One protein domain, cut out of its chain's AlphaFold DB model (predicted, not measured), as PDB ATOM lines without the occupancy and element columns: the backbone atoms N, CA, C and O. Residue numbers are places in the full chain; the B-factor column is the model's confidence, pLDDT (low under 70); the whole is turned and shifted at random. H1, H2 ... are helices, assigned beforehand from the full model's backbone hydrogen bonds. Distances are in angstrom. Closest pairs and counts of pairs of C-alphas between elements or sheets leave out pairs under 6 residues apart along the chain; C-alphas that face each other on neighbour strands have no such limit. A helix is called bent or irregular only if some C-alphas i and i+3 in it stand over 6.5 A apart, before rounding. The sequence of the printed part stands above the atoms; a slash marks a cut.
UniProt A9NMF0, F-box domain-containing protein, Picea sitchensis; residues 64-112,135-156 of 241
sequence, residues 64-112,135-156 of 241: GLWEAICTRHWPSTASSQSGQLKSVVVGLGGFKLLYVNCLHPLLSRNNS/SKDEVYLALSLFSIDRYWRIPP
ATOM      1  N   GLY A  64     149.584 129.909 168.885       84.88
ATOM      2  CA  GLY A  64     150.573 129.381 167.944       84.88
ATOM      3  C   GLY A  64     150.018 129.224 166.526       84.88
ATOM      4  O   GLY A  64     150.708 129.532 165.549       84.88
ATOM      5  N   LEU A  65     148.749 128.819 166.397       87.56
ATOM      6  CA  LEU A  65     148.061 128.720 165.105       87.56
ATOM      7  C   LEU A  65     147.903 130.097 164.451       87.56
ATOM      8  O   LEU A  65     148.239 130.287 163.277       87.56
ATOM      9  N   TRP A  66     147.434 131.082 165.220       86.25
ATOM     10  CA  TRP A  66     147.250 132.447 164.728       86.25
ATOM     11  C   TRP A  66     148.576 133.130 164.417       86.25
ATOM     12  O   TRP A  66     148.658 133.878 163.444       86.25
ATOM     13  N   GLU A  67     149.630 132.843 165.177       86.00
ATOM     14  CA  GLU A  67     150.978 133.316 164.888       86.00
ATOM     15  C   GLU A  67     151.469 132.804 163.527       86.00
ATOM     16  O   GLU A  67     151.928 133.592 162.695       86.00
ATOM     17  N   ALA A  68     151.326 131.502 163.255       83.94
ATOM     18  CA  ALA A  68     151.711 130.908 161.976       83.94
ATOM     19  C   ALA A  68     150.941 131.535 160.800       83.94
ATOM     20  O   ALA A  68     151.506 131.792 159.738       83.94
ATOM     21  N   ILE A  69     149.658 131.845 160.990       82.19
ATOM     22  CA  ILE A  69     148.841 132.533 159.984       82.19
ATOM     23  C   ILE A  69     149.316 133.974 159.780       82.19
ATOM     24  O   ILE A  69     149.545 134.392 158.645       82.19
ATOM     25  N   CYS A  70     149.514 134.732 160.859       79.00
ATOM     26  CA  CYS A  70     149.964 136.121 160.777       79.00
ATOM     27  C   CYS A  70     151.343 136.220 160.110       79.00
ATOM     28  O   CYS A  70     151.559 137.069 159.248       79.00
ATOM     29  N   THR A  71     152.263 135.317 160.456       78.19
ATOM     30  CA  THR A  71     153.628 135.286 159.909       78.19
ATOM     31  C   THR A  71     153.681 134.873 158.437       78.19
ATOM     32  O   THR A  71     154.548 135.367 157.718       78.19
ATOM     33  N   ARG A  72     152.738 134.054 157.941       74.81
ATOM     34  CA  ARG A  72     152.616 133.728 156.500       74.81
ATOM     35  C   ARG A  72     152.315 134.956 155.639       74.81
ATOM     36  O   ARG A  72     152.832 135.060 154.527       74.81
ATOM     37  N   HIS A  73     151.482 135.867 156.137       68.12
ATOM     38  CA  HIS A  73     151.092 137.085 155.416       68.12
ATOM     39  C   HIS A  73     152.063 138.255 155.631       68.12
ATOM     40  O   HIS A  73     152.073 139.202 154.841       68.12
ATOM     41  N   TRP A  74     152.912 138.169 156.656       70.25
ATOM     42  CA  TRP A  74     153.888 139.191 157.007       70.25
ATOM     43  C   TRP A  74     155.087 139.217 156.031       70.25
ATOM     44  O   TRP A  74     155.624 138.165 155.656       70.25
ATOM     45  N   PRO A  75     155.569 140.396 155.599       61.12
ATOM     46  CA  PRO A  75     156.768 140.512 154.779       61.12
ATOM     47  C   PRO A  75     158.001 140.015 155.535       61.12
ATOM     48  O   PRO A  75     158.180 140.253 156.724       61.12
ATOM     49  N   SER A  76     158.895 139.348 154.808       51.91
ATOM     50  CA  SER A  76     160.012 138.536 155.318       51.91
ATOM     51  C   SER A  76     161.094 139.277 156.130       51.91
ATOM     52  O   SER A  76     162.128 138.688 156.432       51.91
ATOM     53  N   THR A  77     160.896 140.540 156.520       50.50
ATOM     54  CA  THR A  77     161.834 141.298 157.370       50.50
ATOM     55  C   THR A  77     161.819 140.840 158.838       50.50
ATOM     56  O   THR A  77     162.556 141.371 159.662       50.50
ATOM     57  N   ALA A  78     160.990 139.851 159.180       50.75
ATOM     58  CA  ALA A  78     160.752 139.387 160.540       50.75
ATOM     59  C   ALA A  78     161.737 138.328 161.066       50.75
ATOM     60  O   ALA A  78     161.586 137.929 162.208       50.75
ATOM     61  N   SER A  79     162.755 137.860 160.338       51.03
ATOM     62  CA  SER A  79     163.631 136.821 160.927       51.03
ATOM     63  C   SER A  79     164.381 137.329 162.177       51.03
ATOM     64  O   SER A  79     164.445 136.640 163.187       51.03
ATOM     65  N   SER A  80     164.827 138.592 162.176       51.16
ATOM     66  CA  SER A  80     165.543 139.203 163.313       51.16
ATOM     67  C   SER A  80     164.632 139.962 164.291       51.16
ATOM     68  O   SER A  80     164.935 140.056 165.475       51.16
ATOM     69  N   GLN A  81     163.517 140.523 163.805       57.00
ATOM     70  CA  GLN A  81     162.585 141.346 164.599       57.00
ATOM     71  C   GLN A  81     161.316 140.600 165.037       57.00
ATOM     72  O   GLN A  81     160.547 141.142 165.828       57.00
ATOM     73  N   SER A  82     161.092 139.362 164.579       64.81
ATOM     74  CA  SER A  82     159.921 138.559 164.972       64.81
ATOM     75  C   SER A  82     159.835 138.372 166.477       64.81
ATOM     76  O   SER A  82     158.738 138.440 167.006       64.81
ATOM     77  N   GLY A  83     160.958 138.188 167.175       70.56
ATOM     78  CA  GLY A  83     160.959 138.024 168.633       70.56
ATOM     79  C   GLY A  83     160.426 139.255 169.375       70.56
ATOM     80  O   GLY A  83     159.583 139.125 170.258       70.56
ATOM     81  N   GLN A  84     160.859 140.453 168.973       72.75
ATOM     82  CA  GLN A  84     160.383 141.714 169.560       72.75
ATOM     83  C   GLN A  84     158.930 141.997 169.175       72.75
ATOM     84  O   GLN A  84     158.142 142.489 169.973       72.75
ATOM     85  N   LEU A  85     158.546 141.660 167.947       75.88
ATOM     86  CA  LEU A  85     157.176 141.859 167.505       75.88
ATOM     87  C   LEU A  85     156.215 140.885 168.197       75.88
ATOM     88  O   LEU A  85     155.123 141.275 168.595       75.88
ATOM     89  N   LYS A  86     156.648 139.636 168.404       80.06
ATOM     90  CA  LYS A  86     155.928 138.632 169.189       80.06
ATOM     91  C   LYS A  86     155.678 139.113 170.605       80.06
ATOM     92  O   LYS A  86     154.543 139.035 171.055       80.06
ATOM     93  N   SER A  87     156.692 139.647 171.287       81.19
ATOM     94  CA  SER A  87     156.502 140.141 172.653       81.19
ATOM     95  C   SER A  87     155.518 141.311 172.713       81.19
ATOM     96  O   SER A  87     154.671 141.337 173.602       81.19
ATOM     97  N   VAL A  88     155.557 142.227 171.739       82.19
ATOM     98  CA  VAL A  88     154.595 143.337 171.643       82.19
ATOM     99  C   VAL A  88     153.179 142.822 171.392       82.19
ATOM    100  O   VAL A  88     152.256 143.198 172.107       82.19
ATOM    101  N   VAL A  89     152.988 141.938 170.413       83.88
ATOM    102  CA  VAL A  89     151.661 141.405 170.067       83.88
ATOM    103  C   VAL A  89     151.077 140.591 171.220       83.88
ATOM    104  O   VAL A  89     149.912 140.778 171.567       83.88
ATOM    105  N   VAL A  90     151.886 139.754 171.873       83.94
ATOM    106  CA  VAL A  90     151.482 139.019 173.080       83.94
ATOM    107  C   VAL A  90     151.116 139.990 174.204       83.94
ATOM    108  O   VAL A  90     150.041 139.855 174.786       83.94
ATOM    109  N   GLY A  91     151.932 141.019 174.457       81.31
ATOM    110  CA  GLY A  91     151.642 142.053 175.459       81.31
ATOM    111  C   GLY A  91     150.367 142.852 175.170       81.31
ATOM    112  O   GLY A  91     149.680 143.289 176.091       81.31
ATOM    113  N   LEU A  92     150.001 142.994 173.896       79.25
ATOM    114  CA  LEU A  92     148.775 143.660 173.467       79.25
ATOM    115  C   LEU A  92     147.551 142.733 173.444       79.25
ATOM    116  O   LEU A  92     146.438 143.238 173.315       79.25
ATOM    117  N   GLY A  93     147.695 141.419 173.633       81.06
ATOM    118  CA  GLY A  93     146.568 140.480 173.726       81.06
ATOM    119  C   GLY A  93     146.505 139.394 172.650       81.06
ATOM    120  O   GLY A  93     145.436 138.822 172.464       81.06
ATOM    121  N   GLY A  94     147.611 139.118 171.959       86.62
ATOM    122  CA  GLY A  94     147.772 137.929 171.120       86.62
ATOM    123  C   GLY A  94     147.618 138.152 169.614       86.62
ATOM    124  O   GLY A  94     147.142 139.185 169.130       86.62
ATOM    125  N   PHE A  95     148.039 137.141 168.858       85.94
ATOM    126  CA  PHE A  95     147.988 137.078 167.401       85.94
ATOM    127  C   PHE A  95     146.570 136.946 166.881       85.94
ATOM    128  O   PHE A  95     146.240 137.535 165.851       85.94
ATOM    129  N   LYS A  96     145.706 136.234 167.608       86.75
ATOM    130  CA  LYS A  96     144.298 136.127 167.231       86.75
ATOM    131  C   LYS A  96     143.626 137.501 167.183       86.75
ATOM    132  O   LYS A  96     142.919 137.823 166.227       86.75
ATOM    133  N   LEU A  97     143.871 138.328 168.199       84.00
ATOM    134  CA  LEU A  97     143.289 139.664 168.287       84.00
ATOM    135  C   LEU A  97     143.864 140.600 167.217       84.00
ATOM    136  O   LEU A  97     143.110 141.337 166.580       84.00
ATOM    137  N   LEU A  98     145.176 140.525 166.971       84.38
ATOM    138  CA  LEU A  98     145.818 141.236 165.864       84.38
ATOM    139  C   LEU A  98     145.171 140.863 164.522       84.38
ATOM    140  O   LEU A  98     144.846 141.746 163.725       84.38
ATOM    141  N   TYR A  99     144.943 139.566 164.287       82.31
ATOM    142  CA  TYR A  99     144.326 139.087 163.058       82.31
ATOM    143  C   TYR A  99     142.922 139.661 162.874       82.31
ATOM    144  O   TYR A  99     142.646 140.278 161.851       82.31
ATOM    145  N   VAL A 100     142.042 139.506 163.862       83.31
ATOM    146  CA  VAL A 100     140.639 139.935 163.746       83.31
ATOM    147  C   VAL A 100     140.510 141.454 163.624       83.31
ATOM    148  O   VAL A 100     139.724 141.934 162.809       83.31
ATOM    149  N   ASN A 101     141.285 142.218 164.400       80.06
ATOM    150  CA  ASN A 101     141.134 143.672 164.450       80.06
ATOM    151  C   ASN A 101     141.866 144.395 163.319       80.06
ATOM    152  O   ASN A 101     141.412 145.451 162.886       80.06
ATOM    153  N   CYS A 102     143.003 143.863 162.865       74.75
ATOM    154  CA  CYS A 102     143.886 144.583 161.950       74.75
ATOM    155  C   CYS A 102     144.057 143.857 160.622       74.75
ATOM    156  O   CYS A 102     143.940 144.482 159.571       74.75
ATOM    157  N   LEU A 103     144.307 142.545 160.643       75.19
ATOM    158  CA  LEU A 103     144.630 141.817 159.414       75.19
ATOM    159  C   LEU A 103     143.383 141.526 158.573       75.19
ATOM    160  O   LEU A 103     143.317 141.897 157.404       75.19
ATOM    161  N   HIS A 104     142.361 140.928 159.173       74.56
ATOM    162  CA  HIS A 104     141.133 140.524 158.497       74.56
ATOM    163  C   HIS A 104     140.409 141.680 157.777       74.56
ATOM    164  O   HIS A 104     140.036 141.504 156.609       74.56
ATOM    165  N   PRO A 105     140.238 142.877 158.380       67.62
ATOM    166  CA  PRO A 105     139.596 144.001 157.700       67.62
ATOM    167  C   PRO A 105     140.409 144.505 156.506       67.62
ATOM    168  O   PRO A 105     139.835 144.891 155.489       67.62
ATOM    169  N   LEU A 106     141.740 144.475 156.599       64.25
ATOM    170  CA  LEU A 106     142.624 144.923 155.526       64.25
ATOM    171  C   LEU A 106     142.669 143.917 154.364       64.25
ATOM    172  O   LEU A 106     142.567 144.336 153.211       64.25
ATOM    173  N   LEU A 107     142.690 142.606 154.645       63.25
ATOM    174  CA  LEU A 107     142.533 141.560 153.619       63.25
ATOM    175  C   LEU A 107     141.173 141.676 152.907       63.25
ATOM    176  O   LEU A 107     141.098 141.630 151.678       63.25
ATOM    177  N   SER A 108     140.097 141.895 153.667       62.25
ATOM    178  CA  SER A 108     138.735 142.022 153.123       62.25
ATOM    179  C   SER A 108     138.546 143.297 152.290       62.25
ATOM    180  O   SER A 108     137.857 143.292 151.265       62.25
ATOM    181  N   ARG A 109     139.190 144.402 152.687       58.56
ATOM    182  CA  ARG A 109     139.156 145.676 151.955       58.56
ATOM    183  C   ARG A 109     139.903 145.598 150.627       58.56
ATOM    184  O   ARG A 109     139.467 146.183 149.639       58.56
ATOM    185  N   ASN A 110     141.005 144.857 150.581       52.47
ATOM    186  CA  ASN A 110     141.786 144.730 149.357       52.47
ATOM    187  C   ASN A 110     141.105 143.828 148.311       52.47
ATOM    188  O   ASN A 110     141.288 144.029 147.116       52.47
ATOM    189  N   ASN A 111     140.247 142.895 148.743       50.78
ATOM    190  CA  ASN A 111     139.439 142.061 147.844       50.78
ATOM    191  C   ASN A 111     138.156 142.744 147.330       50.78
ATOM    192  O   ASN A 111     137.568 142.275 146.358       50.78
ATOM    193  N   SER A 112     137.715 143.847 147.946       47.84
ATOM    194  CA  SER A 112     136.485 144.572 147.569       47.84
ATOM    195  C   SER A 112     136.730 145.841 146.741       47.84
ATOM    196  O   SER A 112     135.808 146.358 146.107       47.84
ATOM    197  N   SER A 135     153.031 144.786 152.755       73.75
ATOM    198  CA  SER A 135     154.219 145.639 152.766       73.75
ATOM    199  C   SER A 135     154.665 145.916 154.206       73.75
ATOM    200  O   SER A 135     153.893 145.786 155.160       73.75
ATOM    201  N   LYS A 136     155.946 146.260 154.391       75.88
ATOM    202  CA  LYS A 136     156.501 146.571 155.716       75.88
ATOM    203  C   LYS A 136     155.717 147.712 156.371       75.88
ATOM    204  O   LYS A 136     155.385 147.631 157.545       75.88
ATOM    205  N   ASP A 137     155.392 148.748 155.610       78.44
ATOM    206  CA  ASP A 137     154.780 149.958 156.154       78.44
ATOM    207  C   ASP A 137     153.322 149.732 156.576       78.44
ATOM    208  O   ASP A 137     152.914 150.200 157.637       78.44
ATOM    209  N   GLU A 138     152.562 148.930 155.821       78.94
ATOM    210  CA  GLU A 138     151.199 148.507 156.193       78.94
ATOM    211  C   GLU A 138     151.173 147.784 157.538       78.94
ATOM    212  O   GLU A 138     150.315 148.019 158.387       78.94
ATOM    213  N   VAL A 139     152.163 146.924 157.737       77.44
ATOM    214  CA  VAL A 139     152.385 146.152 158.949       77.44
ATOM    215  C   VAL A 139     152.637 147.053 160.167       77.44
ATOM    216  O   VAL A 139     152.008 146.878 161.213       77.44
ATOM    217  N   TYR A 140     153.546 148.026 160.042       81.31
ATOM    218  CA  TYR A 140     153.884 148.941 161.134       81.31
ATOM    219  C   TYR A 140     152.714 149.874 161.444       81.31
ATOM    220  O   TYR A 140     152.433 150.137 162.614       81.31
ATOM    221  N   LEU A 141     151.996 150.323 160.413       82.69
ATOM    222  CA  LEU A 141     150.790 151.128 160.571       82.69
ATOM    223  C   LEU A 141     149.694 150.350 161.307       82.69
ATOM    224  O   LEU A 141     149.116 150.870 162.260       82.69
ATOM    225  N   ALA A 142     149.442 149.097 160.920       80.62
ATOM    226  CA  ALA A 142     148.479 148.230 161.592       80.62
ATOM    227  C   ALA A 142     148.839 148.025 163.071       80.62
ATOM    228  O   ALA A 142     147.974 148.151 163.934       80.62
ATOM    229  N   LEU A 143     150.116 147.785 163.381       80.69
ATOM    230  CA  LEU A 143     150.575 147.624 164.760       80.69
ATOM    231  C   LEU A 143     150.481 148.928 165.571       80.69
ATOM    232  O   LEU A 143     150.124 148.897 166.751       80.69
ATOM    233  N   SER A 144     150.766 150.074 164.946       85.75
ATOM    234  CA  SER A 144     150.611 151.394 165.565       85.75
ATOM    235  C   SER A 144     149.146 151.663 165.918       85.75
ATOM    236  O   SER A 144     148.839 151.956 167.074       85.75
ATOM    237  N   LEU A 145     148.230 151.458 164.967       84.75
ATOM    238  CA  LEU A 145     146.788 151.599 165.189       84.75
ATOM    239  C   LEU A 145     146.277 150.622 166.251       84.75
ATOM    240  O   LEU A 145     145.488 151.013 167.107       84.75
ATOM    241  N   PHE A 146     146.759 149.380 166.233       82.50
ATOM    242  CA  PHE A 146     146.412 148.375 167.234       82.50
ATOM    243  C   PHE A 146     146.842 148.790 168.644       82.50
ATOM    244  O   PHE A 146     146.062 148.683 169.588       82.50
ATOM    245  N   SER A 147     148.064 149.304 168.785       84.69
ATOM    246  CA  SER A 147     148.594 149.776 170.067       84.69
ATOM    247  C   SER A 147     147.780 150.956 170.611       84.69
ATOM    248  O   SER A 147     147.471 150.995 171.801       84.69
ATOM    249  N   ILE A 148     147.375 151.883 169.735       85.25
ATOM    250  CA  ILE A 148     146.526 153.031 170.087       85.25
ATOM    251  C   ILE A 148     145.117 152.573 170.493       85.25
ATOM    252  O   ILE A 148     144.621 152.995 171.536       85.25
ATOM    253  N   ASP A 149     144.481 151.684 169.719       81.88
ATOM    254  CA  ASP A 149     143.147 151.143 170.028       81.88
ATOM    255  C   ASP A 149     143.135 150.420 171.378       81.88
ATOM    256  O   ASP A 149     142.216 150.594 172.180       81.88
ATOM    257  N   ARG A 150     144.181 149.638 171.666       80.81
ATOM    258  CA  ARG A 150     144.305 148.942 172.949       80.81
ATOM    259  C   ARG A 150     144.500 149.916 174.095       80.81
ATOM    260  O   ARG A 150     143.827 149.746 175.103       80.81
ATOM    261  N   TYR A 151     145.328 150.946 173.930       80.88
ATOM    262  CA  TYR A 151     145.469 151.992 174.941       80.88
ATOM    263  C   TYR A 151     144.134 152.690 175.228       80.88
ATOM    264  O   TYR A 151     143.773 152.880 176.386       80.88
ATOM    265  N   TRP A 152     143.360 152.996 174.184       79.94
ATOM    266  CA  TRP A 152     142.052 153.634 174.323       79.94
ATOM    267  C   TRP A 152     140.990 152.725 174.959       79.94
ATOM    268  O   TRP A 152     140.062 153.203 175.609       79.94
ATOM    269  N   ARG A 153     141.111 151.404 174.778       76.44
ATOM    270  CA  ARG A 153     140.181 150.413 175.334       76.44
ATOM    271  C   ARG A 153     140.517 149.933 176.738       76.44
ATOM    272  O   ARG A 153     139.693 149.217 177.307       76.44
ATOM    273  N   ILE A 154     141.673 150.286 177.302       73.50
ATOM    274  CA  ILE A 154     141.941 150.034 178.720       73.50
ATOM    275  C   ILE A 154     140.944 150.892 179.509       73.50
ATOM    276  O   ILE A 154     141.010 152.120 179.424       73.50
ATOM    277  N   PRO A 155     140.000 150.287 180.253       63.56
ATOM    278  CA  PRO A 155     139.099 151.062 181.088       63.56
ATOM    279  C   PRO A 155     139.951 151.850 182.086       63.56
ATOM    280  O   PRO A 155     140.866 151.252 182.666       63.56
ATOM    281  N   PRO A 156     139.686 153.147 182.323       58.97
ATOM    282  CA  PRO A 156     140.300 153.832 183.445       58.97
ATOM    283  C   PRO A 156     139.940 153.045 184.706       58.97
ATOM    284  O   PRO A 156     138.779 152.965 185.111       58.97
TER     285      PRO A 156
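This is residues 64 to 112 and 135 to 156 of the 241 residues of the protein "F-box domain-containing protein" of Picea sitchensis (UniProt A9NMF0). Four helices make a small cluster with few contacts: the first part of H3 has H1 on one side and H4 on another, while H2 lies across from it, beside H1 and H4 without touching either. H4 runs along the longest axis, and H3 crosses it steeply, its last residues, 104 to 112, pointing away from that meeting place. The printed part has 71 residues, with four named helices in the order H1, H2, H3, H4 and no named strand, and its class is all helix. It is compact, with a radius of gyration of the C-alphas of 12.1 A and spans of 37 by 33 by 23 A.

H3 and H4 are the longest helices, with 18 residues each. H3 is residues 95 to 112, 24.1 A from first to last C-alpha, beginning at C-alpha 95 (147.988, 137.078, 167.401). It has a kink of 34 degrees near residue 102 and is irregular, but only just: C-alphas 101 and 104 are 6.7 A apart. H4 is residues 136 to 153, 25.8 A long, ending at C-alpha 153 (140.181, 150.413, 175.334). H2 is residues 78 to 92, 18.1 A long, and is irregular, with C-alphas 80 and 83 7.1 A apart. H1 is residues 64 to 73, 14.7 A long, beginning at C-alpha 64 (150.573, 129.381, 167.944).

H3 touches H4 with residues 98 to 103 alone; the closest C-alphas, of Cys 102 and Ala 142, are 5.9 A apart. These two run opposite ways at a steep tilt of 56 degrees. H3 touches H1 with residues 95 to 103 alone, closest at the C-alphas of Lys 96 and Trp 66, 5.3 A apart. They run the same way at a shallow tilt of 34 degrees, only just short of steep. H2 and H4 are close but not clearly touching, with the C-alphas of Leu 92 and Arg 150 closest at 6.9 A; they run the same way at a shallow tilt of 15 degrees. H2 and H3 are also close but not clearly touching, closest at the C-alphas of Val 89 and Phe 95, 6.3 A, and only just about perpendicular at 70.2 degrees. H1 and H2 are near each other, and H1 and H4 are apart. In H1 and H4 every O i to N i+4 pair is within hydrogen-bond range; in H2 9 of 11 are, and in H3 11 of 14.

The two C-alphas farthest apart, of Ser 76 and Pro 156, are 37.6 A apart. Residues 113 to 134 are not printed, and C-alphas 112 and 135 stand 18.5 A apart across this cut. The links from H1 to H2 and from H2 to H3 are tight. The mean pLDDT of the printed part is 74.4, with residue 73 and residues 75 to 82, 105 to 112 and 155 to 156 under 70.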